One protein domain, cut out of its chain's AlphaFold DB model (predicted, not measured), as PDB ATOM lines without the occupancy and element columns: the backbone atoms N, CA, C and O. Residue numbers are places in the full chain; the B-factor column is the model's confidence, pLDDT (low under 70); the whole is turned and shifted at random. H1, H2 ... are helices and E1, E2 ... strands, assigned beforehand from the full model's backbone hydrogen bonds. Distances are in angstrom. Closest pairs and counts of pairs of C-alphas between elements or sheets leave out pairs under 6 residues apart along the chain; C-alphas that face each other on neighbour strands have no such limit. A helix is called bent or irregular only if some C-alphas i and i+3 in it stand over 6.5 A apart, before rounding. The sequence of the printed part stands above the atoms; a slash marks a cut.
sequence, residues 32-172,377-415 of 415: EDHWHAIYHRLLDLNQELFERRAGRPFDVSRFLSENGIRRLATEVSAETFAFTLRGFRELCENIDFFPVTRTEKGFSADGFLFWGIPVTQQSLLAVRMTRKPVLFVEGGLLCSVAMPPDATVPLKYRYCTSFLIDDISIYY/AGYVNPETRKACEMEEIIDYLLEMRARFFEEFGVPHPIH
ATOM      1  N   GLU A  32     116.035  82.106  86.862       42.78
ATOM      2  CA  GLU A  32     116.641  82.851  87.972       42.78
ATOM      3  C   GLU A  32     118.107  83.277  87.705       42.78
ATOM      4  O   GLU A  32     118.547  84.374  88.046       42.78
ATOM      5  N   ASP A  33     118.837  82.436  86.974       43.75
ATOM      6  CA  ASP A  33     120.234  82.595  86.556       43.75
ATOM      7  C   ASP A  33     120.470  83.748  85.563       43.75
ATOM      8  O   ASP A  33     121.552  84.341  85.534       43.75
ATOM      9  N   HIS A  34     119.464  84.121  84.773       47.19
ATOM     10  CA  HIS A  34     119.573  85.240  83.837       47.19
ATOM     11  C   HIS A  34     119.466  86.614  84.522       47.19
ATOM     12  O   HIS A  34     119.955  87.599  83.967       47.19
ATOM     13  N   TRP A  35     118.903  86.702  85.734       52.38
ATOM     14  CA  TRP A  35     118.773  87.969  86.468       52.38
ATOM     15  C   TRP A  35     120.112  88.536  86.921       52.38
ATOM     16  O   TRP A  35     120.370  89.727  86.735       52.38
ATOM     17  N   HIS A  36     120.991  87.683  87.448       52.78
ATOM     18  CA  HIS A  36     122.311  88.101  87.916       52.78
ATOM     19  C   HIS A  36     123.141  88.723  86.794       52.78
ATOM     20  O   HIS A  36     123.762  89.764  86.991       52.78
ATOM     21  N   ALA A  37     123.094  88.142  85.593       51.16
ATOM     22  CA  ALA A  37     123.812  88.669  84.435       51.16
ATOM     23  C   ALA A  37     123.300  90.055  83.992       51.16
ATOM     24  O   ALA A  37     124.096  90.897  83.577       51.16
ATOM     25  N   ILE A  38     121.991  90.313  84.098       50.81
ATOM     26  CA  ILE A  38     121.396  91.617  83.761       50.81
ATOM     27  C   ILE A  38     121.754  92.661  84.827       50.81
ATOM     28  O   ILE A  38     122.128  93.784  84.487       50.81
ATOM     29  N   TYR A  39     121.685  92.285  86.103       57.16
ATOM     30  CA  TYR A  39     122.001  93.162  87.226       57.16
ATOM     31  C   TYR A  39     123.488  93.554  87.272       57.16
ATOM     32  O   TYR A  39     123.797  94.738  87.390       57.16
ATOM     33  N   HIS A  40     124.414  92.611  87.060       57.81
ATOM     34  CA  HIS A  40     125.849  92.924  86.950       57.81
ATOM     35  C   HIS A  40     126.142  93.946  85.843       57.81
ATOM     36  O   HIS A  40     126.991  94.813  86.013       57.81
ATOM     37  N   ARG A  41     125.377  93.926  84.747       54.31
ATOM     38  CA  ARG A  41     125.539  94.892  83.656       54.31
ATOM     39  C   ARG A  41     124.951  96.276  83.956       54.31
ATOM     40  O   ARG A  41     125.376  97.256  83.352       54.31
ATOM     41  N   LEU A  42     123.973  96.382  84.860       56.34
ATOM     42  CA  LEU A  42     123.539  97.681  85.391       56.34
ATOM     43  C   LEU A  42     124.613  98.305  86.278       56.34
ATOM     44  O   LEU A  42     124.807  99.516  86.235       56.34
ATOM     45  N   LEU A  43     125.330  97.474  87.033       57.75
ATOM     46  CA  LEU A  43     126.435  97.912  87.880       57.75
ATOM     47  C   LEU A  43     127.603  98.446  87.037       57.75
ATOM     48  O   LEU A  43     128.135  99.499  87.375       57.75
ATOM     49  N   ASP A  44     127.908  97.818  85.893       55.69
ATOM     50  CA  ASP A  44     128.877  98.348  84.914       55.69
ATOM     51  C   ASP A  44     128.464  99.737  84.386       55.69
ATOM     52  O   ASP A  44     129.295 100.623  84.199       55.69
ATOM     53  N   LEU A  45     127.163  99.949  84.153       51.62
ATOM     54  CA  LEU A  45     126.638 101.214  83.628       51.62
ATOM     55  C   LEU A  45     126.681 102.331  84.673       51.62
ATOM     56  O   LEU A  45     126.950 103.488  84.348       51.62
ATOM     57  N   ASN A  46     126.436 101.977  85.932       56.75
ATOM     58  CA  ASN A  46     126.628 102.902  87.027       56.75
ATOM     59  C   ASN A  46     128.144 103.187  87.225       56.75
ATOM     60  O   ASN A  46     128.499 104.319  87.548       56.75
ATOM     61  N   GLN A  47     129.046 102.244  86.890       52.12
ATOM     62  CA  GLN A  47     130.514 102.397  86.937       52.12
ATOM     63  C   GLN A  47     131.096 103.531  86.108       52.12
ATOM     64  O   GLN A  47     131.964 104.255  86.598       52.12
ATOM     65  N   GLU A  48     130.539 103.800  84.936       49.91
ATOM     66  CA  GLU A  48     130.937 104.958  84.124       49.91
ATOM     67  C   GLU A  48     130.481 106.307  84.727       49.91
ATOM     68  O   GLU A  48     131.111 107.340  84.499       49.91
ATOM     69  N   LEU A  49     129.411 106.321  85.533       50.22
ATOM     70  CA  LEU A  49     128.947 107.510  86.266       50.22
ATOM     71  C   LEU A  49     129.702 107.707  87.604       50.22
ATOM     72  O   LEU A  49     129.671 108.805  88.169       50.22
ATOM     73  N   PHE A  50     130.396 106.670  88.099       53.06
ATOM     74  CA  PHE A  50     131.007 106.604  89.437       53.06
ATOM     75  C   PHE A  50     132.296 107.402  89.618       53.06
ATOM     76  O   PHE A  50     132.499 107.961  90.699       53.06
ATOM     77  N   GLU A  51     133.146 107.513  88.596       51.72
ATOM     78  CA  GLU A  51     134.464 108.165  88.732       51.72
ATOM     79  C   GLU A  51     134.362 109.653  89.120       51.72
ATOM     80  O   GLU A  51     135.279 110.213  89.712       51.72
ATOM     81  N   ARG A  52     133.211 110.294  88.870       51.09
ATOM     82  CA  ARG A  52     132.975 111.715  89.181       51.09
ATOM     83  C   ARG A  52     132.470 111.991  90.600       51.09
ATOM     84  O   ARG A  52     132.345 113.155  90.967       51.09
ATOM     85  N   ARG A  53     132.116 110.962  91.379       57.06
ATOM     86  CA  ARG A  53     131.329 111.124  92.619       57.06
ATOM     87  C   ARG A  53     131.978 110.508  93.865       57.06
ATOM     88  O   ARG A  53     131.324 110.430  94.901       57.06
ATOM     89  N   ALA A  54     133.210 110.013  93.786       53.34
ATOM     90  CA  ALA A  54     133.862 109.286  94.879       53.34
ATOM     91  C   ALA A  54     134.231 110.186  96.082       53.34
ATOM     92  O   ALA A  54     134.634 111.334  95.911       53.34
ATOM     93  N   GLY A  55     134.124 109.644  97.304       55.28
ATOM     94  CA  GLY A  55     134.791 110.190  98.498       55.28
ATOM     95  C   GLY A  55     134.008 111.166  99.385       55.28
ATOM     96  O   GLY A  55     134.607 111.766 100.271       55.28
ATOM     97  N   ARG A  56     132.694 111.348  99.193       61.00
ATOM     98  CA  ARG A  56     131.857 112.174 100.088       61.00
ATOM     99  C   ARG A  56     130.676 111.375 100.647       61.00
ATOM    100  O   ARG A  56     130.179 110.504  99.930       61.00
ATOM    101  N   PRO A  57     130.200 111.686 101.871       66.12
ATOM    102  CA  PRO A  57     128.934 111.164 102.374       66.12
ATOM    103  C   PRO A  57     127.815 111.414 101.360       66.12
ATOM    104  O   PRO A  57     127.754 112.487 100.736       66.12
ATOM    105  N   PHE A  58     126.983 110.395 101.154       76.31
ATOM    106  CA  PHE A  58     125.850 110.484 100.249       76.31
ATOM    107  C   PHE A  58     124.778 111.367 100.889       76.31
ATOM    108  O   PHE A  58     124.360 111.132 102.016       76.31
ATOM    109  N   ASP A  59     124.354 112.394 100.160       83.19
ATOM    110  CA  ASP A  59     123.290 113.303 100.567       83.19
ATOM    111  C   ASP A  59     122.207 113.212  99.498       83.19
ATOM    112  O   ASP A  59     122.450 113.539  98.328       83.19
ATOM    113  N   VAL A  60     121.039 112.705  99.891       85.44
ATOM    114  CA  VAL A  60     119.939 112.446  98.964       85.44
ATOM    115  C   VAL A  60     119.394 113.746  98.372       85.44
ATOM    116  O   VAL A  60     119.185 113.809  97.165       85.44
ATOM    117  N   SER A  61     119.260 114.812  99.161       85.12
ATOM    118  CA  SER A  61     118.759 116.113  98.700       85.12
ATOM    119  C   SER A  61     119.714 116.758  97.698       85.12
ATOM    120  O   SER A  61     119.296 117.259  96.645       85.12
ATOM    121  N   ARG A  62     121.023 116.685  97.964       84.50
ATOM    122  CA  ARG A  62     122.055 117.126  97.018       84.50
ATOM    123  C   ARG A  62     122.023 116.288  95.742       84.50
ATOM    124  O   ARG A  62     122.019 116.849  94.654       84.50
ATOM    125  N   PHE A  63     121.948 114.962  95.856       86.12
ATOM    126  CA  PHE A  63     121.865 114.082  94.692       86.12
ATOM    127  C   PHE A  63     120.652 114.415  93.815       86.12
ATOM    128  O   PHE A  63     120.787 114.546  92.598       86.12
ATOM    129  N   LEU A  64     119.475 114.576  94.420       87.62
ATOM    130  CA  LEU A  64     118.242 114.891  93.703       87.62
ATOM    131  C   LEU A  64     118.347 116.243  92.988       87.62
ATOM    132  O   LEU A  64     118.059 116.326  91.792       87.62
ATOM    133  N   SER A  65     118.826 117.278  93.684       86.75
ATOM    134  CA  SER A  65     118.959 118.628  93.123       86.75
ATOM    135  C   SER A  65     120.017 118.727  92.018       86.75
ATOM    136  O   SER A  65     119.716 119.263  90.950       86.75
ATOM    137  N   GLU A  66     121.213 118.160  92.207       85.25
ATOM    138  CA  GLU A  66     122.295 118.162  91.205       85.25
ATOM    139  C   GLU A  66     121.913 117.424  89.916       85.25
ATOM    140  O   GLU A  66     122.410 117.750  88.838       85.25
ATOM    141  N   ASN A  67     121.022 116.432  90.011       83.19
ATOM    142  CA  ASN A  67     120.533 115.676  88.858       83.19
ATOM    143  C   ASN A  67     119.189 116.203  88.322       83.19
ATOM    144  O   ASN A  67     118.637 115.609  87.396       83.19
ATOM    145  N   GLY A  68     118.650 117.296  88.881       87.25
ATOM    146  CA  GLY A  68     117.370 117.873  88.461       87.25
ATOM    147  C   GLY A  68     116.177 116.926  88.623       87.25
ATOM    148  O   GLY A  68     115.199 117.043  87.886       87.25
ATOM    149  N   ILE A  69     116.257 115.972  89.555       89.25
ATOM    150  CA  ILE A  69     115.239 114.943  89.763       89.25
ATOM    151  C   ILE A  69     114.071 115.557  90.526       89.25
ATOM    152  O   ILE A  69     114.244 116.043  91.639       89.25
ATOM    153  N   ARG A  70     112.870 115.500  89.946       89.44
ATOM    154  CA  ARG A  70     111.609 115.842  90.628       89.44
ATOM    155  C   ARG A  70     110.651 114.663  90.691       89.44
ATOM    156  O   ARG A  70     109.743 114.643  91.515       89.44
ATOM    157  N   ARG A  71     110.859 113.668  89.827       88.88
ATOM    158  CA  ARG A  71     109.991 112.506  89.677       88.88
ATOM    159  C   ARG A  71     110.792 111.205  89.713       88.88
ATOM    160  O   ARG A  71     111.527 110.903  88.772       88.88
ATOM    161  N   LEU A  72     110.596 110.401  90.757       88.81
ATOM    162  CA  LEU A  72     111.202 109.075  90.895       88.81
ATOM    163  C   LEU A  72     110.190 107.972  90.576       88.81
ATOM    164  O   LEU A  72     109.121 107.893  91.184       88.81
ATOM    165  N   ALA A  73     110.547 107.085  89.647       87.69
ATOM    166  CA  ALA A  73     109.765 105.881  89.393       87.69
ATOM    167  C   ALA A  73     110.205 104.733  90.312       87.69
ATOM    168  O   ALA A  73     111.400 104.487  90.461       87.69
ATOM    169  N   THR A  74     109.252 104.009  90.898       85.31
ATOM    170  CA  THR A  74     109.520 102.891  91.814       85.31
ATOM    171  C   THR A  74     108.619 101.683  91.553       85.31
ATOM    172  O   THR A  74     107.534 101.809  90.991       85.31
ATOM    173  N   GLU A  75     109.086 100.492  91.926       78.88
ATOM    174  CA  GLU A  75     108.327  99.230  91.840       78.88
ATOM    175  C   GLU A  75     107.534  98.925  93.113       78.88
ATOM    176  O   GLU A  75     106.785  97.951  93.176       78.88
ATOM    177  N   VAL A  76     107.722  99.736  94.152       74.56
ATOM    178  CA  VAL A  76     107.086  99.525  95.446       74.56
ATOM    179  C   VAL A  76     105.589  99.810  95.323       74.56
ATOM    180  O   VAL A  76     105.183 100.828  94.762       74.56
ATOM    181  N   SER A  77     104.754  98.909  95.851       70.62
ATOM    182  CA  SER A  77     103.302  99.116  95.868       70.62
ATOM    183  C   SER A  77     102.947 100.395  96.637       70.62
ATOM    184  O   SER A  77     103.655 100.773  97.571       70.62
ATOM    185  N   ALA A  78     101.835 101.053  96.293       69.50
ATOM    186  CA  ALA A  78     101.393 102.257  97.004       69.50
ATOM    187  C   ALA A  78     101.215 102.009  98.513       69.50
ATOM    188  O   ALA A  78     101.535 102.871  99.328       69.50
ATOM    189  N   GLU A  79     100.767 100.806  98.882       67.38
ATOM    190  CA  GLU A  79     100.631 100.379 100.272       67.38
ATOM    191  C   GLU A  79     102.002 100.271 100.952       67.38
ATOM    192  O   GLU A  79     102.253 100.956 101.940       67.38
ATOM    193  N   THR A  80     102.932  99.497 100.377       68.56
ATOM    194  CA  THR A  80     104.306  99.349 100.892       68.56
ATOM    195  C   THR A  80     105.023 100.689 100.990       68.56
ATOM    196  O   THR A  80     105.734 100.945 101.964       68.56
ATOM    197  N   PHE A  81     104.784 101.575 100.028       73.31
ATOM    198  CA  PHE A  81     105.316 102.925 100.032       73.31
ATOM    199  C   PHE A  81     104.777 103.735 101.223       73.31
ATOM    200  O   PHE A  81     105.552 104.376 101.933       73.31
ATOM    201  N   ALA A  82     103.471 103.656 101.493       66.56
ATOM    202  CA  ALA A  82     102.797 104.427 102.536       66.56
ATOM    203  C   ALA A  82     103.231 104.083 103.972       66.56
ATOM    204  O   ALA A  82     103.152 104.956 104.837       66.56
ATOM    205  N   PHE A  83     103.698 102.859 104.245       67.81
ATOM    206  CA  PHE A  83     104.180 102.482 105.586       67.81
ATOM    207  C   PHE A  83     105.703 102.325 105.690       67.81
ATOM    208  O   PHE A  83     106.259 102.618 106.746       67.81
ATOM    209  N   THR A  84     106.391 101.908 104.621       69.19
ATOM    210  CA  THR A  84     107.843 101.646 104.664       69.19
ATOM    211  C   THR A  84     108.650 102.857 104.207       69.19
ATOM    212  O   THR A  84     109.577 103.275 104.889       69.19
ATOM    213  N   LEU A  85     108.271 103.463 103.078       76.06
ATOM    214  CA  LEU A  85     108.993 104.589 102.473       76.06
ATOM    215  C   LEU A  85     108.456 105.960 102.891       76.06
ATOM    216  O   LEU A  85     108.962 106.981 102.429       76.06
ATOM    217  N   ARG A  86     107.468 106.014 103.791       77.94
ATOM    218  CA  ARG A  86     106.932 107.283 104.295       77.94
ATOM    219  C   ARG A  86     108.031 108.176 104.861       77.94
ATOM    220  O   ARG A  86     108.089 109.336 104.482       77.94
ATOM    221  N   GLY A  87     108.907 107.630 105.708       79.19
ATOM    222  CA  GLY A  87     110.049 108.372 106.248       79.19
ATOM    223  C   GLY A  87     111.027 108.798 105.151       79.19
ATOM    224  O   GLY A  87     111.421 109.954 105.099       79.19
ATOM    225  N   PHE A  88     111.334 107.913 104.199       83.69
ATOM    226  CA  PHE A  88     112.206 108.243 103.070       83.69
ATOM    227  C   PHE A  88     111.665 109.404 102.219       83.69
ATOM    228  O   PHE A  88     112.438 110.239 101.754       83.69
ATOM    229  N   ARG A  89     110.340 109.506 102.046       84.69
ATOM    230  CA  ARG A  89     109.723 110.651 101.364       84.69
ATOM    231  C   ARG A  89     110.050 111.972 102.060       84.69
ATOM    232  O   ARG A  89     110.287 112.953 101.362       84.69
ATOM    233  N   GLU A  90     110.086 111.988 103.391       84.56
ATOM    234  CA  GLU A  90     110.446 113.189 104.157       84.56
ATOM    235  C   GLU A  90     111.925 113.565 103.971       84.56
ATOM    236  O   GLU A  90     112.248 114.745 103.995       84.56
ATOM    237  N   LEU A  91     112.814 112.595 103.710       83.06
ATOM    238  CA  LEU A  91     114.222 112.876 103.383       83.06
ATOM    239  C   LEU A  91     114.405 113.524 102.009       83.06
ATOM    240  O   LEU A  91     115.417 114.171 101.773       83.06
ATOM    241  N   CYS A  92     113.473 113.301 101.082       83.62
ATOM    242  CA  CYS A  92     113.671 113.655  99.682       83.62
ATOM    243  C   CYS A  92     113.107 115.018  99.282       83.62
ATOM    244  O   CYS A  92     113.340 115.379  98.144       83.62
ATOM    245  N   GLU A  93     112.366 115.720 100.151       77.31
ATOM    246  CA  GLU A  93     111.704 117.025  99.927       77.31
ATOM    247  C   GLU A  93     111.233 117.331  98.481       77.31
ATOM    248  O   GLU A  93     112.014 117.607  97.577       77.31
ATOM    249  N   ASN A  94     109.916 117.442  98.263       79.88
ATOM    250  CA  ASN A  94     109.330 117.848  96.968       79.88
ATOM    251  C   ASN A  94     109.588 116.880  95.791       79.88
ATOM    252  O   ASN A  94     109.660 117.310  94.638       79.88
ATOM    253  N   ILE A  95     109.677 115.575  96.065       87.25
ATOM    254  CA  ILE A  95     109.753 114.527  95.035       87.25
ATOM    255  C   ILE A  95     108.416 113.807  94.867       87.25
ATOM    256  O   ILE A  95     107.803 113.345  95.837       87.25
ATOM    257  N   ASP A  96     108.017 113.648  93.608       84.38
ATOM    258  CA  ASP A  96     106.882 112.831  93.202       84.38
ATOM    259  C   ASP A  96     107.323 111.388  92.946       84.38
ATOM    260  O   ASP A  96     108.161 111.109  92.085       84.38
ATOM    261  N   PHE A  97     106.710 110.452  93.669       84.69
ATOM    262  CA  PHE A  97     106.934 109.018  93.504       84.69
ATOM    263  C   PHE A  97     105.786 108.393  92.728       84.69
ATOM    264  O   PHE A  97     104.617 108.643  93.029       84.69
ATOM    265  N   PHE A  98     106.101 107.564  91.737       82.94
ATOM    266  CA  PHE A  98     105.082 106.912  90.920       82.94
ATOM    267  C   PHE A  98     105.536 105.532  90.424       82.94
ATOM    268  O   PHE A  98     106.736 105.260  90.383       82.94
ATOM    269  N   PRO A  99     104.607 104.635  90.043       79.31
ATOM    270  CA  PRO A  99     104.970 103.314  89.549       79.31
ATOM    271  C   PRO A  99     105.810 103.374  88.270       79.31
ATOM    272  O   PRO A  99     105.549 104.193  87.379       79.31
ATOM    273  N   VAL A 100     106.773 102.458  88.131       75.69
ATOM    274  CA  VAL A 100     107.507 102.270  86.871       75.69
ATOM    275  C   VAL A 100     106.516 101.901  85.764       75.69
ATOM    276  O   VAL A 100     105.966 100.805  85.721       75.69
ATOM    277  N   THR A 101     106.286 102.833  84.843       69.44
ATOM    278  CA  THR A 101     105.306 102.705  83.757       69.44
ATOM    279  C   THR A 101     105.959 103.030  82.419       69.44
ATOM    280  O   THR A 101     106.667 104.030  82.272       69.44
ATOM    281  N   ARG A 102     105.753 102.155  81.430       64.94
ATOM    282  CA  ARG A 102     106.187 102.384  80.047       64.94
ATOM    283  C   ARG A 102     105.066 103.099  79.299       64.94
ATOM    284  O   ARG A 102     103.946 102.606  79.267       64.94
ATOM    285  N   THR A 103     105.375 104.239  78.689       65.50
ATOM    286  CA  THR A 103     104.455 104.972  77.806       65.50
ATOM    287  C   THR A 103     104.855 104.781  76.342       65.50
ATOM    288  O   THR A 103     105.961 104.312  76.057       65.50
ATOM    289  N   GLU A 104     104.000 105.198  75.404       57.78
ATOM    290  CA  GLU A 104     104.328 105.237  73.966       57.78
ATOM    291  C   GLU A 104     105.593 106.063  73.671       57.78
ATOM    292  O   GLU A 104     106.343 105.750  72.751       57.78
ATOM    293  N   LYS A 105     105.882 107.078  74.501       59.59
ATOM    294  CA  LYS A 105     107.069 107.946  74.401       59.59
ATOM    295  C   LYS A 105     108.281 107.435  75.202       59.59
ATOM    296  O   LYS A 105     109.285 108.136  75.293       59.59
ATOM    297  N   GLY A 106     108.206 106.243  75.801       68.19
ATOM    298  CA  GLY A 106     109.240 105.685  76.685       68.19
ATOM    299  C   GLY A 106     108.924 105.855  78.177       68.19
ATOM    300  O   GLY A 106     107.758 105.868  78.576       68.19
ATOM    301  N   PHE A 107     109.951 105.947  79.025       71.00
ATOM    302  CA  PHE A 107     109.794 106.107  80.479       71.00
ATOM    303  C   PHE A 107     109.833 107.589  80.882       71.00
ATOM    304  O   PHE A 107     110.781 108.308  80.553       71.00
ATOM    305  N   SER A 108     108.821 108.040  81.627       75.25
ATOM    306  CA  SER A 108     108.574 109.453  81.967       75.25
ATOM    307  C   SER A 108     109.209 109.941  83.283       75.25
ATOM    308  O   SER A 108     108.903 111.043  83.724       75.25
ATOM    309  N   ALA A 109     110.069 109.140  83.921       83.94
ATOM    310  CA  ALA A 109     110.708 109.458  85.211       83.94
ATOM    311  C   ALA A 109     111.963 110.305  85.060       83.94
ATOM    312  O   ALA A 109     112.614 110.163  84.039       83.94
ATOM    313  N   ASP A 110     112.357 111.101  86.051       87.69
ATOM    314  CA  ASP A 110     113.667 111.776  86.061       87.69
ATOM    315  C   ASP A 110     114.768 110.849  86.602       87.69
ATOM    316  O   ASP A 110     115.921 110.943  86.192       87.69
ATOM    317  N   GLY A 111     114.390 109.895  87.458       88.19
ATOM    318  CA  GLY A 111     115.243 108.832  87.985       88.19
ATOM    319  C   GLY A 111     114.428 107.639  88.485       88.19
ATOM    320  O   GLY A 111     113.194 107.643  88.432       88.19
ATOM    321  N   PHE A 112     115.116 106.615  88.978       86.81
ATOM    322  CA  PHE A 112     114.500 105.403  89.520       86.81
ATOM    323  C   PHE A 112     114.860 105.203  90.987       86.81
ATOM    324  O   PHE A 112     115.979 105.489  91.398       86.81
ATOM    325  N   LEU A 113     113.914 104.669  91.754       87.50
ATOM    326  CA  LEU A 113     114.115 104.225  93.125       87.50
ATOM    327  C   LEU A 113     113.739 102.756  93.263       87.50
ATOM    328  O   LEU A 113     112.599 102.365  92.987       87.50
ATOM    329  N   PHE A 114     114.669 101.968  93.785       86.75
ATOM    330  CA  PHE A 114     114.467 100.566  94.111       86.75
ATOM    331  C   PHE A 114     114.548 100.354  95.616       86.75
ATOM    332  O   PHE A 114     115.491 100.803  96.260       86.75
ATOM    333  N   TRP A 115     113.548  99.665  96.168       85.50
ATOM    334  CA  TRP A 115     113.640  99.116  97.515       85.50
ATOM    335  C   TRP A 115     114.401  97.792  97.441       85.50
ATOM    336  O   TRP A 115     113.898  96.833  96.853       85.50
ATOM    337  N   GLY A 116     115.619  97.757  97.976       84.12
ATOM    338  CA  GLY A 116     116.569  96.682  97.710       84.12
ATOM    339  C   GLY A 116     117.037  96.696  96.255       84.12
ATOM    340  O   GLY A 116     117.286  97.759  95.681       84.12
ATOM    341  N   ILE A 117     117.176  95.523  95.641       73.81
ATOM    342  CA  ILE A 117     117.575  95.412  94.231       73.81
ATOM    343  C   ILE A 117     116.359  95.307  93.308       73.81
ATOM    344  O   ILE A 117     115.418  94.594  93.649       73.81
ATOM    345  N   PRO A 118     116.377  95.964  92.126       67.19
ATOM    346  CA  PRO A 118     115.313  95.850  91.132       67.19
ATOM    347  C   PRO A 118     115.077  94.394  90.744       67.19
ATOM    348  O   PRO A 118     115.993  93.703  90.296       67.19
ATOM    349  N   VAL A 119     113.828  93.950  90.880       63.97
ATOM    350  CA  VAL A 119     113.444  92.547  90.663       63.97
ATOM    351  C   VAL A 119     112.626  92.335  89.392       63.97
ATOM    352  O   VAL A 119     112.399  91.187  89.017       63.97
ATOM    353  N   THR A 120     112.187  93.397  88.699       67.56
ATOM    354  CA  THR A 120     111.416  93.234  87.454       67.56
ATOM    355  C   THR A 120     112.211  93.562  86.195       67.56
ATOM    356  O   THR A 120     113.024  94.486  86.139       67.56
ATOM    357  N   GLN A 121     111.904  92.830  85.120       67.75
ATOM    358  CA  GLN A 121     112.468  93.067  83.789       67.75
ATOM    359  C   GLN A 121     112.210  94.495  83.318       67.75
ATOM    360  O   GLN A 121     113.068  95.107  82.684       67.75
ATOM    361  N   GLN A 122     111.025  95.024  83.633       70.12
ATOM    362  CA  GLN A 122     110.596  96.340  83.196       70.12
ATOM    363  C   GLN A 122     111.509  97.430  83.755       70.12
ATOM    364  O   GLN A 122     111.894  98.317  82.998       70.12
ATOM    365  N   SER A 123     111.911  97.346  85.023       71.38
ATOM    366  CA  SER A 123     112.818  98.337  85.608       71.38
ATOM    367  C   SER A 123     114.244  98.210  85.124       71.38
ATOM    368  O   SER A 123     114.873  99.225  84.835       71.38
ATOM    369  N   LEU A 124     114.750  96.986  84.960       71.50
ATOM    370  CA  LEU A 124     116.088  96.787  84.401       71.50
ATOM    371  C   LEU A 124     116.162  97.357  82.973       71.50
ATOM    372  O   LEU A 124     117.112  98.063  82.627       71.50
ATOM    373  N   LEU A 125     115.119  97.126  82.164       70.38
ATOM    374  CA  LEU A 125     114.969  97.739  80.843       70.38
ATOM    375  C   LEU A 125     114.847  99.265  80.931       70.38
ATOM    376  O   LEU A 125     115.481  99.966  80.144       70.38
ATOM    377  N   ALA A 126     114.077  99.788  81.886       71.81
ATOM    378  CA  ALA A 126     113.882 101.222  82.072       71.81
ATOM    379  C   ALA A 126     115.189 101.956  82.366       71.81
ATOM    380  O   ALA A 126     115.533 102.920  81.674       71.81
ATOM    381  N   VAL A 127     115.954 101.454  83.334       74.00
ATOM    382  CA  VAL A 127     117.272 101.993  83.675       74.00
ATOM    383  C   VAL A 127     118.197 101.895  82.464       74.00
ATOM    384  O   VAL A 127     118.827 102.880  82.076       74.00
ATOM    385  N   ARG A 128     118.216 100.743  81.781       71.62
ATOM    386  CA  ARG A 128     119.109 100.517  80.638       71.62
ATOM    387  C   ARG A 128     118.814 101.412  79.435       71.62
ATOM    388  O   ARG A 128     119.760 101.830  78.757       71.62
ATOM    389  N   MET A 129     117.538 101.649  79.132       71.44
ATOM    390  CA  MET A 129     117.106 102.440  77.976       71.44
ATOM    391  C   MET A 129     117.252 103.939  78.209       71.44
ATOM    392  O   MET A 129     117.542 104.673  77.271       71.44
ATOM    393  N   THR A 130     117.038 104.398  79.442       74.31
ATOM    394  CA  THR A 130     117.019 105.834  79.747       74.31
ATOM    395  C   THR A 130     118.351 106.373  80.250       74.31
ATOM    396  O   THR A 130     118.585 107.569  80.115       74.31
ATOM    397  N   ARG A 131     119.205 105.514  80.835       76.12
ATOM    398  CA  ARG A 131     120.445 105.900  81.536       76.12
ATOM    399  C   ARG A 131     120.232 106.974  82.614       76.12
ATOM    400  O   ARG A 131     121.121 107.781  82.873       76.12
ATOM    401  N   LYS A 132     119.037 107.017  83.203       82.31
ATOM    402  CA  LYS A 132     118.699 107.977  84.257       82.31
ATOM    403  C   LYS A 132     119.260 107.530  85.610       82.31
ATOM    404  O   LYS A 132     119.478 106.331  85.791       82.31
ATOM    405  N   PRO A 133     119.483 108.464  86.551       84.38
ATOM    406  CA  PRO A 133     120.014 108.139  87.870       84.38
ATOM    407  C   PRO A 133     119.145 107.125  88.622       84.38
ATOM    408  O   PRO A 133     117.918 107.111  88.481       84.38
ATOM    409  N   VAL A 134     119.794 106.297  89.440       84.62
ATOM    410  CA  VAL A 134     119.162 105.244  90.240       84.62
ATOM    411  C   VAL A 134     119.503 105.448  91.710       84.62
ATOM    412  O   VAL A 134     120.639 105.775  92.036       84.62
ATOM    413  N   LEU A 135     118.519 105.220  92.577       87.75
ATOM    414  CA  LEU A 135     118.681 105.100  94.019       87.75
ATOM    415  C   LEU A 135     118.254 103.706  94.470       87.75
ATOM    416  O   LEU A 135     117.164 103.239  94.137       87.75
ATOM    417  N   PHE A 136     119.100 103.064  95.260       88.38
ATOM    418  CA  PHE A 136     118.794 101.867  96.025       88.38
ATOM    419  C   PHE A 136     118.534 102.289  97.469       88.38
ATOM    420  O   PHE A 136     119.338 103.004  98.065       88.38
ATOM    421  N   VAL A 137     117.403 101.867  98.021       90.06
ATOM    422  CA  VAL A 137     116.968 102.222  99.373       90.06
ATOM    423  C   VAL A 137     116.621 100.960 100.140       90.06
ATOM    424  O   VAL A 137     115.965 100.066  99.614       90.06
ATOM    425  N   GLU A 138     117.024 100.899 101.399       91.06
ATOM    426  CA  GLU A 138     116.614  99.859 102.338       91.06
ATOM    427  C   GLU A 138     116.283 100.442 103.704       91.06
ATOM    428  O   GLU A 138     116.706 101.546 104.051       91.06
ATOM    429  N   GLY A 139     115.565  99.658 104.506       91.31
ATOM    430  CA  GLY A 139     115.355  99.976 105.913       91.31
ATOM    431  C   GLY A 139     116.685  99.942 106.661       91.31
ATOM    432  O   GLY A 139     117.469  98.999 106.506       91.31
ATOM    433  N   GLY A 140     116.932 100.968 107.469       92.62
ATOM    434  CA  GLY A 140     118.191 101.144 108.173       92.62
ATOM    435  C   GLY A 140     118.464 100.110 109.256       92.62
ATOM    436  O   GLY A 140     117.637  99.256 109.589       92.62
ATOM    437  N   LEU A 141     119.684 100.175 109.793       95.12
ATOM    438  CA  LEU A 141     120.179  99.214 110.780       95.12
ATOM    439  C   LEU A 141     119.465  99.357 112.136       95.12
ATOM    440  O   LEU A 141     119.425  98.396 112.895       95.12
ATOM    441  N   LEU A 142     118.867 100.521 112.407       94.81
ATOM    442  CA  LEU A 142     118.044 100.826 113.576       94.81
ATOM    443  C   LEU A 142     116.694 101.368 113.072       94.81
ATOM    444  O   LEU A 142     116.550 102.573 112.892       94.81
ATOM    445  N   CYS A 143     115.755 100.484 112.716       93.88
ATOM    446  CA  CYS A 143     114.607 100.852 111.873       93.88
ATOM    447  C   CYS A 143     113.333 101.144 112.665       93.88
ATOM    448  O   CYS A 143     112.737 102.187 112.464       93.88
ATOM    449  N   SER A 144     112.846 100.247 113.520       94.88
ATOM    450  CA  SER A 144     111.509 100.428 114.114       94.88
ATOM    451  C   SER A 144     111.320  99.609 115.389       94.88
ATOM    452  O   SER A 144     112.188  98.827 115.785       94.88
ATOM    453  N   VAL A 145     110.171  99.763 116.054       96.06
ATOM    454  CA  VAL A 145     109.798  98.872 117.162       96.06
ATOM    455  C   VAL A 145     109.403  97.503 116.605       96.06
ATOM    456  O   VAL A 145     110.076  96.505 116.853       96.06
ATOM    457  N   ALA A 146     108.378  97.440 115.763       92.88
ATOM    458  CA  ALA A 146     107.940  96.215 115.101       92.88
ATOM    459  C   ALA A 146     108.299  96.211 113.616       92.88
ATOM    460  O   ALA A 146     108.532  97.262 113.015       92.88
ATOM    461  N   MET A 147     108.341  95.024 113.010       87.69
ATOM    462  CA  MET A 147     108.665  94.894 111.591       87.69
ATOM    463  C   MET A 147     107.658  95.676 110.729       87.69
ATOM    464  O   MET A 147     106.451  95.488 110.900       87.69
ATOM    465  N   PRO A 148     108.109  96.502 109.764       83.94
ATOM    466  CA  PRO A 148     107.207  97.291 108.933       83.94
ATOM    467  C   PRO A 148     106.091  96.485 108.252       83.94
ATOM    468  O   PRO A 148     104.974  96.992 108.215       83.94
ATOM    469  N   PRO A 149     106.296  95.236 107.783       81.12
ATOM    470  CA  PRO A 149     105.220  94.433 107.187       81.12
ATOM    471  C   PRO A 149     104.257  93.748 108.174       81.12
ATOM    472  O   PRO A 149     103.288  93.145 107.721       81.12
ATOM    473  N   ASP A 150     104.498  93.786 109.489       84.06
ATOM    474  CA  ASP A 150     103.677  93.051 110.462       84.06
ATOM    475  C   ASP A 150     102.308  93.713 110.674       84.06
ATOM    476  O   ASP A 150     102.131  94.580 111.528       84.06
ATOM    477  N   ALA A 151     101.318  93.280 109.892       82.50
ATOM    478  CA  ALA A 151      99.950  93.788 109.935       82.50
ATOM    479  C   ALA A 151      99.252  93.628 111.298       82.50
ATOM    480  O   ALA A 151      98.248  94.298 111.530       82.50
ATOM    481  N   THR A 152      99.766  92.774 112.190       87.75
ATOM    482  CA  THR A 152      99.175  92.546 113.517       87.75
ATOM    483  C   THR A 152      99.539  93.631 114.526       87.75
ATOM    484  O   THR A 152      98.860  93.776 115.541       87.75
ATOM    485  N   VAL A 153     100.568  94.434 114.234       90.50
ATOM    486  CA  VAL A 153     101.015  95.526 115.099       90.50
ATOM    487  C   VAL A 153     100.495  96.876 114.573       90.50
ATOM    488  O   VAL A 153     100.554  97.129 113.359       90.50
ATOM    489  N   PRO A 154     100.016  97.784 115.452       92.06
ATOM    490  CA  PRO A 154      99.600  99.128 115.067       92.06
ATOM    491  C   PRO A 154     100.678  99.897 114.297       92.06
ATOM    492  O   PRO A 154     101.864  99.858 114.633       92.06
ATOM    493  N   LEU A 155     100.248 100.671 113.298       87.62
ATOM    494  CA  LEU A 155     101.138 101.402 112.389       87.62
ATOM    495  C   LEU A 155     102.139 102.319 113.118       87.62
ATOM    496  O   LEU A 155     103.285 102.427 112.689       87.62
ATOM    497  N   LYS A 156     101.745 102.914 114.256       91.06
ATOM    498  CA  LYS A 156     102.610 103.779 115.082       91.06
ATOM    499  C   LYS A 156     103.918 103.111 115.536       91.06
ATOM    500  O   LYS A 156     104.906 103.808 115.710       91.06
ATOM    501  N   TYR A 157     103.952 101.782 115.668       94.12
ATOM    502  CA  TYR A 157     105.145 101.023 116.079       94.12
ATOM    503  C   TYR A 157     105.965 100.476 114.901       94.12
ATOM    504  O   TYR A 157     107.008  99.852 115.100       94.12
ATOM    505  N   ARG A 158     105.498 100.677 113.666       90.62
ATOM    506  CA  ARG A 158     106.053 100.064 112.449       90.62
ATOM    507  C   ARG A 158     106.743 101.059 111.522       90.62
ATOM    508  O   ARG A 158     107.278 100.648 110.495       90.62
ATOM    509  N   TYR A 159     106.731 102.348 111.863       89.69
ATOM    510  CA  TYR A 159     107.421 103.369 111.085       89.69
ATOM    511  C   TYR A 159     108.926 103.131 111.106       89.69
ATOM    512  O   TYR A 159     109.524 103.064 112.178       89.69
ATOM    513  N   CYS A 160     109.523 103.015 109.919       91.19
ATOM    514  CA  CYS A 160     110.973 102.961 109.808       91.19
ATOM    515  C   CYS A 160     111.555 104.364 110.021       91.19
ATOM    516  O   CYS A 160     111.148 105.320 109.357       91.19
ATOM    517  N   THR A 161     112.487 104.469 110.959       93.56
ATOM    518  CA  THR A 161     113.141 105.698 111.418       93.56
ATOM    519  C   THR A 161     114.480 105.940 110.735       93.56
ATOM    520  O   THR A 161     115.048 107.022 110.863       93.56
ATOM    521  N   SER A 162     115.007 104.945 110.020       94.25
ATOM    522  CA  SER A 162     116.288 105.040 109.328       94.25
ATOM    523  C   SER A 162     116.270 104.344 107.975       94.25
ATOM    524  O   SER A 162     115.532 103.380 107.761       94.25
ATOM    525  N   PHE A 163     117.107 104.829 107.062       93.69
ATOM    526  CA  PHE A 163     117.198 104.366 105.684       93.69
ATOM    527  C   PHE A 163     118.661 104.278 105.251       93.69
ATOM    528  O   PHE A 163     119.450 105.176 105.536       93.69
ATOM    529  N   LEU A 164     119.019 103.207 104.544       93.56
ATOM    530  CA  LEU A 164     120.303 103.091 103.848       93.56
ATOM    531  C   LEU A 164     120.071 103.452 102.391       93.56
ATOM    532  O   LEU A 164     119.212 102.844 101.753       93.56
ATOM    533  N   ILE A 165     120.803 104.444 101.893       90.81
ATOM    534  CA  ILE A 165     120.556 105.042 100.582       90.81
ATOM    535  C   ILE A 165     121.854 105.012  99.782       90.81
ATOM    536  O   ILE A 165     122.887 105.488 100.250       90.81
ATOM    537  N   ASP A 166     121.795 104.457  98.576       90.50
ATOM    538  CA  ASP A 166     122.967 104.253  97.730       90.50
ATOM    539  C   ASP A 166     122.636 104.538  96.260       90.50
ATOM    540  O   ASP A 166     121.618 104.082  95.748       90.50
ATOM    541  N   ASP A 167     123.490 105.281  95.558       85.56
ATOM    542  CA  ASP A 167     123.383 105.548  94.115       85.56
ATOM    543  C   ASP A 167     124.315 104.662  93.263       85.56
ATOM    544  O   ASP A 167     124.416 104.843  92.049       85.56
ATOM    545  N   ILE A 168     125.009 103.709  93.890       82.44
ATOM    546  CA  ILE A 168     125.941 102.763  93.269       82.44
ATOM    547  C   ILE A 168     125.350 101.358  93.255       82.44
ATOM    548  O   ILE A 168     125.085 100.797  92.186       82.44
ATOM    549  N   SER A 169     125.154 100.793  94.445       84.75
ATOM    550  CA  SER A 169     124.653  99.439  94.679       84.75
ATOM    551  C   SER A 169     124.235  99.300  96.134       84.75
ATOM    552  O   SER A 169     124.790  99.946  97.007       84.75
ATOM    553  N   ILE A 170     123.333  98.376  96.444       88.38
ATOM    554  CA  ILE A 170     122.941  98.137  97.832       88.38
ATOM    555  C   ILE A 170     124.079  97.509  98.667       88.38
ATOM    556  O   ILE A 170     124.850  96.680  98.180       88.38
ATOM    557  N   TYR A 171     124.156  97.879  99.948       93.44
ATOM    558  CA  TYR A 171     125.237  97.527 100.882       93.44
ATOM    559  C   TYR A 171     125.498  96.021 101.073       93.44
ATOM    560  O   TYR A 171     126.618  95.626 101.396       93.44
ATOM    561  N   TYR A 172     124.486  95.169 100.897       92.31
ATOM    562  CA  TYR A 172     124.622  93.713 101.033       92.31
ATOM    563  C   TYR A 172     125.054  93.008  99.740       92.31
ATOM    564  O   TYR A 172     125.155  91.783  99.719       92.31
ATOM    565  N   ALA A 377     123.799 106.117 106.730       94.12
ATOM    566  CA  ALA A 377     122.386 106.034 107.081       94.12
ATOM    567  C   ALA A 377     121.749 107.429 107.192       94.12
ATOM    568  O   ALA A 377     122.311 108.321 107.820       94.12
ATOM    569  N   GLY A 378     120.547 107.590 106.637       92.88
ATOM    570  CA  GLY A 378     119.687 108.750 106.874       92.88
ATOM    571  C   GLY A 378     118.620 108.440 107.921       92.88
ATOM    572  O   GLY A 378     118.085 107.329 107.934       92.88
ATOM    573  N   TYR A 379     118.284 109.411 108.768       94.19
ATOM    574  CA  TYR A 379     117.315 109.250 109.855       94.19
ATOM    575  C   TYR A 379     116.177 110.258 109.754       94.19
ATOM    576  O   TYR A 379     116.388 111.407 109.372       94.19
ATOM    577  N   VAL A 380     114.971 109.820 110.117       93.06
ATOM    578  CA  VAL A 380     113.768 110.658 110.189       93.06
ATOM    579  C   VAL A 380     113.019 110.340 111.461       93.06
ATOM    580  O   VAL A 380     112.639 109.188 111.682       93.06
ATOM    581  N   ASN A 381     112.742 111.365 112.262       93.06
ATOM    582  CA  ASN A 381     111.857 111.220 113.404       93.06
ATOM    583  C   ASN A 381     110.398 111.139 112.900       93.06
ATOM    584  O   ASN A 381     109.912 112.097 112.286       93.06
ATOM    585  N   PRO A 382     109.672 110.027 113.138       90.44
ATOM    586  CA  PRO A 382     108.307 109.865 112.640       90.44
ATOM    587  C   PRO A 382     107.287 110.856 113.215       90.44
ATOM    588  O   PRO A 382     106.248 111.074 112.587       90.44
ATOM    589  N   GLU A 383     107.554 111.445 114.384       90.12
ATOM    590  CA  GLU A 383     106.676 112.430 115.024       90.12
ATOM    591  C   GLU A 383     106.849 113.813 114.404       90.12
ATOM    592  O   GLU A 383     105.871 114.441 113.995       90.12
ATOM    593  N   THR A 384     108.096 114.276 114.280       91.38
ATOM    594  CA  THR A 384     108.390 115.602 113.715       91.38
ATOM    595  C   THR A 384     108.343 115.608 112.189       91.38
ATOM    596  O   THR A 384     108.167 116.673 111.594       91.38
ATOM    597  N   ARG A 385     108.473 114.429 111.561       89.75
ATOM    598  CA  ARG A 385     108.593 114.222 110.107       89.75
ATOM    599  C   ARG A 385     109.759 114.995 109.497       89.75
ATOM    600  O   ARG A 385     109.677 115.459 108.364       89.75
ATOM    601  N   LYS A 386     110.836 115.157 110.262       90.56
ATOM    602  CA  LYS A 386     112.052 115.851 109.835       90.56
ATOM    603  C   LYS A 386     113.239 114.908 109.868       90.56
ATOM    604  O   LYS A 386     113.276 113.981 110.681       90.56
ATOM    605  N   ALA A 387     114.203 115.177 108.990       91.44
ATOM    606  CA  ALA A 387     115.522 114.581 109.091       91.44
ATOM    607  C   ALA A 387     116.133 114.916 110.459       91.44
ATOM    608  O   ALA A 387     115.982 116.040 110.949       91.44
ATOM    609  N   CYS A 388     116.794 113.944 111.072       93.81
ATOM    610  CA  CYS A 388     117.424 114.100 112.376       93.81
ATOM    611  C   CYS A 388     118.710 113.274 112.470       93.81
ATOM    612  O   CYS A 388     119.124 112.624 111.510       93.81
ATOM    613  N   GLU A 389     119.352 113.316 113.633       95.25
ATOM    614  CA  GLU A 389     120.535 112.516 113.934       95.25
ATOM    615  C   GLU A 389     120.154 111.230 114.682       95.25
ATOM    616  O   GLU A 389     119.089 111.119 115.296       95.25
ATOM    617  N   MET A 390     121.061 110.251 114.668       96.62
ATOM    618  CA  MET A 390     120.840 108.943 115.290       96.62
ATOM    619  C   MET A 390     120.502 109.035 116.787       96.62
ATOM    620  O   MET A 390     119.728 108.220 117.288       96.62
ATOM    621  N   GLU A 391     121.059 110.014 117.503       97.94
ATOM    622  CA  GLU A 391     120.783 110.268 118.919       97.94
ATOM    623  C   GLU A 391     119.282 110.423 119.196       97.94
ATOM    624  O   GLU A 391     118.776 109.793 120.123       97.94
ATOM    625  N   GLU A 392     118.587 111.203 118.365       97.69
ATOM    626  CA  GLU A 392     117.149 111.465 118.489       97.69
ATOM    627  C   GLU A 392     116.330 110.206 118.186       97.69
ATOM    628  O   GLU A 392     115.325 109.932 118.839       97.69
ATOM    629  N   ILE A 393     116.787 109.384 117.235       97.06
ATOM    630  CA  ILE A 393     116.133 108.109 116.917       97.06
ATOM    631  C   ILE A 393     116.297 107.080 118.027       97.06
ATOM    632  O   ILE A 393     115.371 106.303 118.268       97.06
ATOM    633  N   ILE A 394     117.439 107.065 118.714       98.31
ATOM    634  CA  ILE A 394     117.614 106.230 119.903       98.31
ATOM    635  C   ILE A 394     116.579 106.629 120.958       98.31
ATOM    636  O   ILE A 394     115.858 105.756 121.434       98.31
ATOM    637  N   ASP A 395     116.452 107.922 121.271       97.94
ATOM    638  CA  ASP A 395     115.483 108.409 122.263       97.94
ATOM    639  C   ASP A 395     114.042 108.043 121.874       97.94
ATOM    640  O   ASP A 395     113.320 107.423 122.659       97.94
ATOM    641  N   TYR A 396     113.668 108.310 120.620       97.50
ATOM    642  CA  TYR A 396     112.356 107.965 120.072       97.50
ATOM    643  C   TYR A 396     112.041 106.463 120.168       97.50
ATOM    644  O   TYR A 396     110.953 106.067 120.593       97.50
ATOM    645  N   LEU A 397     112.981 105.591 119.785       97.56
ATOM    646  CA  LEU A 397     112.755 104.143 119.816       97.56
ATOM    647  C   LEU A 397     112.641 103.602 121.239       97.56
ATOM    648  O   LEU A 397     111.883 102.654 121.453       97.56
ATOM    649  N   LEU A 398     113.359 104.183 122.202       97.69
ATOM    650  CA  LEU A 398     113.241 103.802 123.609       97.69
ATOM    651  C   LEU A 398     111.860 104.146 124.161       97.69
ATOM    652  O   LEU A 398     111.218 103.282 124.760       97.69
ATOM    653  N   GLU A 399     111.374 105.357 123.891       97.19
ATOM    654  CA  GLU A 399     110.035 105.796 124.288       97.19
ATOM    655  C   GLU A 399     108.944 104.925 123.652       97.19
ATOM    656  O   GLU A 399     108.062 104.396 124.335       97.19
ATOM    657  N   MET A 400     109.026 104.707 122.338       97.19
ATOM    658  CA  MET A 400     108.032 103.917 121.617       97.19
ATOM    659  C   MET A 400     108.062 102.436 121.995       97.19
ATOM    660  O   MET A 400     107.007 101.801 122.036       97.19
ATOM    661  N   ARG A 401     109.238 101.875 122.301       97.06
ATOM    662  CA  ARG A 401     109.347 100.506 122.817       97.06
ATOM    663  C   ARG A 401     108.729 100.380 124.204       97.06
ATOM    664  O   ARG A 401     108.039  99.395 124.439       97.06
ATOM    665  N   ALA A 402     108.944 101.348 125.095       96.75
ATOM    666  CA  ALA A 402     108.343 101.328 126.429       96.75
ATOM    667  C   ALA A 402     106.808 101.294 126.342       96.75
ATOM    668  O   ALA A 402     106.179 100.403 126.909       96.75
ATOM    669  N   ARG A 403     106.218 102.175 125.518       96.88
ATOM    670  CA  ARG A 403     104.771 102.170 125.230       96.88
ATOM    671  C   ARG A 403     104.296 100.841 124.642       96.88
ATOM    672  O   ARG A 403     103.247 100.338 125.024       96.88
ATOM    673  N   PHE A 404     105.066 100.265 123.715       96.88
ATOM    674  CA  PHE A 404     104.741  98.968 123.125       96.88
ATOM    675  C   PHE A 404     104.754  97.847 124.173       96.88
ATOM    676  O   PHE A 404     103.848  97.021 124.194       96.88
ATOM    677  N   PHE A 405     105.750  97.812 125.058       96.56
ATOM    678  CA  PHE A 405     105.838  96.789 126.098       96.56
ATOM    679  C   PHE A 405     104.711  96.892 127.122       96.56
ATOM    680  O   PHE A 405     104.174  95.856 127.506       96.56
ATOM    681  N   GLU A 406     104.305  98.106 127.492       95.44
ATOM    682  CA  GLU A 406     103.139  98.340 128.347       95.44
ATOM    683  C   GLU A 406     101.836  97.895 127.663       95.44
ATOM    684  O   GLU A 406     101.071  97.116 128.228       95.44
ATOM    685  N   GLU A 407     101.608  98.320 126.415       96.06
ATOM    686  CA  GLU A 407     100.380  98.020 125.661       96.06
ATOM    687  C   GLU A 407     100.224  96.517 125.356       96.06
ATOM    688  O   GLU A 407      99.105  96.006 125.332       96.06
ATOM    689  N   PHE A 408     101.334  95.800 125.139       94.88
ATOM    690  CA  PHE A 408     101.338  94.384 124.743       94.88
ATOM    691  C   PHE A 408     101.804  93.416 125.845       94.88
ATOM    692  O   PHE A 408     101.877  92.212 125.594       94.88
ATOM    693  N   GLY A 409     102.118  93.905 127.050       94.19
ATOM    694  CA  GLY A 409     102.569  93.079 128.177       94.19
ATOM    695  C   GLY A 409     103.849  92.286 127.885       94.19
ATOM    696  O   GLY A 409     103.935  91.100 128.208       94.19
ATOM    697  N   VAL A 410     104.824  92.902 127.213       93.06
ATOM    698  CA  VAL A 410     106.057  92.220 126.787       93.06
ATOM    699  C   VAL A 410     107.064  92.155 127.947       93.06
ATOM    700  O   VAL A 410     107.387  93.199 128.511       93.06
ATOM    701  N   PRO A 411     107.628  90.975 128.274       88.31
ATOM    702  CA  PRO A 411     108.598  90.845 129.362       88.31
ATOM    703  C   PRO A 411     109.876  91.669 129.141       88.31
ATOM    704  O   PRO A 411     110.509  91.591 128.080       88.31
ATOM    705  N   HIS A 412     110.285  92.413 130.171       86.44
ATOM    706  CA  HIS A 412     111.518  93.208 130.191       86.44
ATOM    707  C   HIS A 412     111.986  93.465 131.640       86.44
ATOM    708  O   HIS A 412     111.177  93.341 132.551       86.44
ATOM    709  N   PRO A 413     113.237  93.891 131.901       74.25
ATOM    710  CA  PRO A 413     113.782  93.974 133.263       74.25
ATOM    711  C   PRO A 413     113.075  94.953 134.214       74.25
ATOM    712  O   PRO A 413     113.351  94.927 135.409       74.25
ATOM    713  N   ILE A 414     112.221  95.845 133.698       56.56
ATOM    714  CA  ILE A 414     111.543  96.886 134.485       56.56
ATOM    715  C   ILE A 414     110.163  96.414 135.003       56.56
ATOM    716  O   ILE A 414     109.615  97.063 135.892       56.56
ATOM    717  N   HIS A 415     109.641  95.261 134.552       40.88
ATOM    718  CA  HIS A 415     108.387  94.657 135.041       40.88
ATOM    719  C   HIS A 415     108.447  93.132 135.098       40.88
ATOM    720  O   HIS A 415     108.776  92.521 134.054       40.88
TER     721      HIS A 415
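What this domain is: This is residues 32 to 172 and 377 to 415 of the 415 residues of an uncharacterized protein of Planctomycetaceae bacterium (UniProt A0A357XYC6). A strongly twisted seven-stranded sheet, curled like part of a barrel, wraps round the short helix H4, with H3 beside H4. Toward one end H5 packs on E3 and the long helix H1 packs on H5; toward the other end the long helix H6 starts over E6 and runs outward, adding to the length. The printed part has 180 residues, with six named helices and seven named strands, in the order H1 H2 E1 H3 H4 E2 E3 H5 E4 E5 E6 E7 H6 along the chain. The sheet's order is E2 E1 E3 E4 E5 E6 E7, mixed, and the class is mixed, helices and strands. The whole is compact, with a radius of gyration of the C-alphas of 18.0 A, but elongated, spanning 59 by 34 by 30 A.

Where its parts are: H1, residues 32 to 50, begins at C-alpha 32 (116.641, 82.851, 87.972) and is 27.8 A long; it is neither bent nor irregular, but only just: C-alphas 33 and 36 are 6.0 A apart. H2 is residues 60 to 66, E1 71 to 74, H3 78 to 84, H4 86 to 91, E2 96 to 99 and E3 111 to 115. H5, residues 121 to 130, is 14.1 A long, and E4, residues 134 to 139, is 17.0 A. E5 is residues 162 to 166, E6 377 to 381 and E7 386 to 388. H6, residues 390 to 408, is 26.1 A long and ends at C-alpha 408 (101.338, 94.384, 124.743).

How they stand to each other: E2, E1, E3 and E4 are parallel neighbours in turn, with N 72 and O 96 at 2.9 A, N 113 and O 73 at 2.8 A, and N 135 and O 112 at 2.8 A. E1, H3, H4, E2 and E3, H5, E4 are strand-helix-strand units, parallel neighbour strands joined through helices, with right-handed crossovers. E4 and E5 form an antiparallel hairpin, N 136 to O 166 at 2.8 A. E5 and E6 are antiparallel, N 163 to O 378 at 2.8 A; E6 and E7 form a hairpin, N 381 to O 386 at 3.1 A. H3 and H4 are on one face of the sheet, an arrangement of two layers, with helices on one face of a sheet. The closest C-alphas of H4 and E6, Gly 87 and Val 380, are 5.9 A apart. H2 only grazes the sheet with residues 60 to 64. H5 lies over E3 at a height over the sheet of 10.1 A. H1 touches H5 with residues 38 to 42 alone, the same way at a shallow tilt of 24 degrees; their closest C-alphas, Leu 42 and Arg 128, are 7.1 A apart. H6 lies over E6, their closest C-alphas, Asn 381 and Ile 393, 6.3 A apart. Every O i to N i+4 pair is within hydrogen-bond range in H2, H3, H4, H5 and H6; in H1, 12 of 15.

The domain as a whole: The C-alphas farthest apart, Glu 104 and His 415, are 62.1 A apart. Residues 173 to 376 are not printed; C-alphas 172 and 377 are 13.9 A apart across the cut. The links E2 to E3 and E4 to E5 are long. Confidence is under 70 for 44 residues, among them 32 to 57.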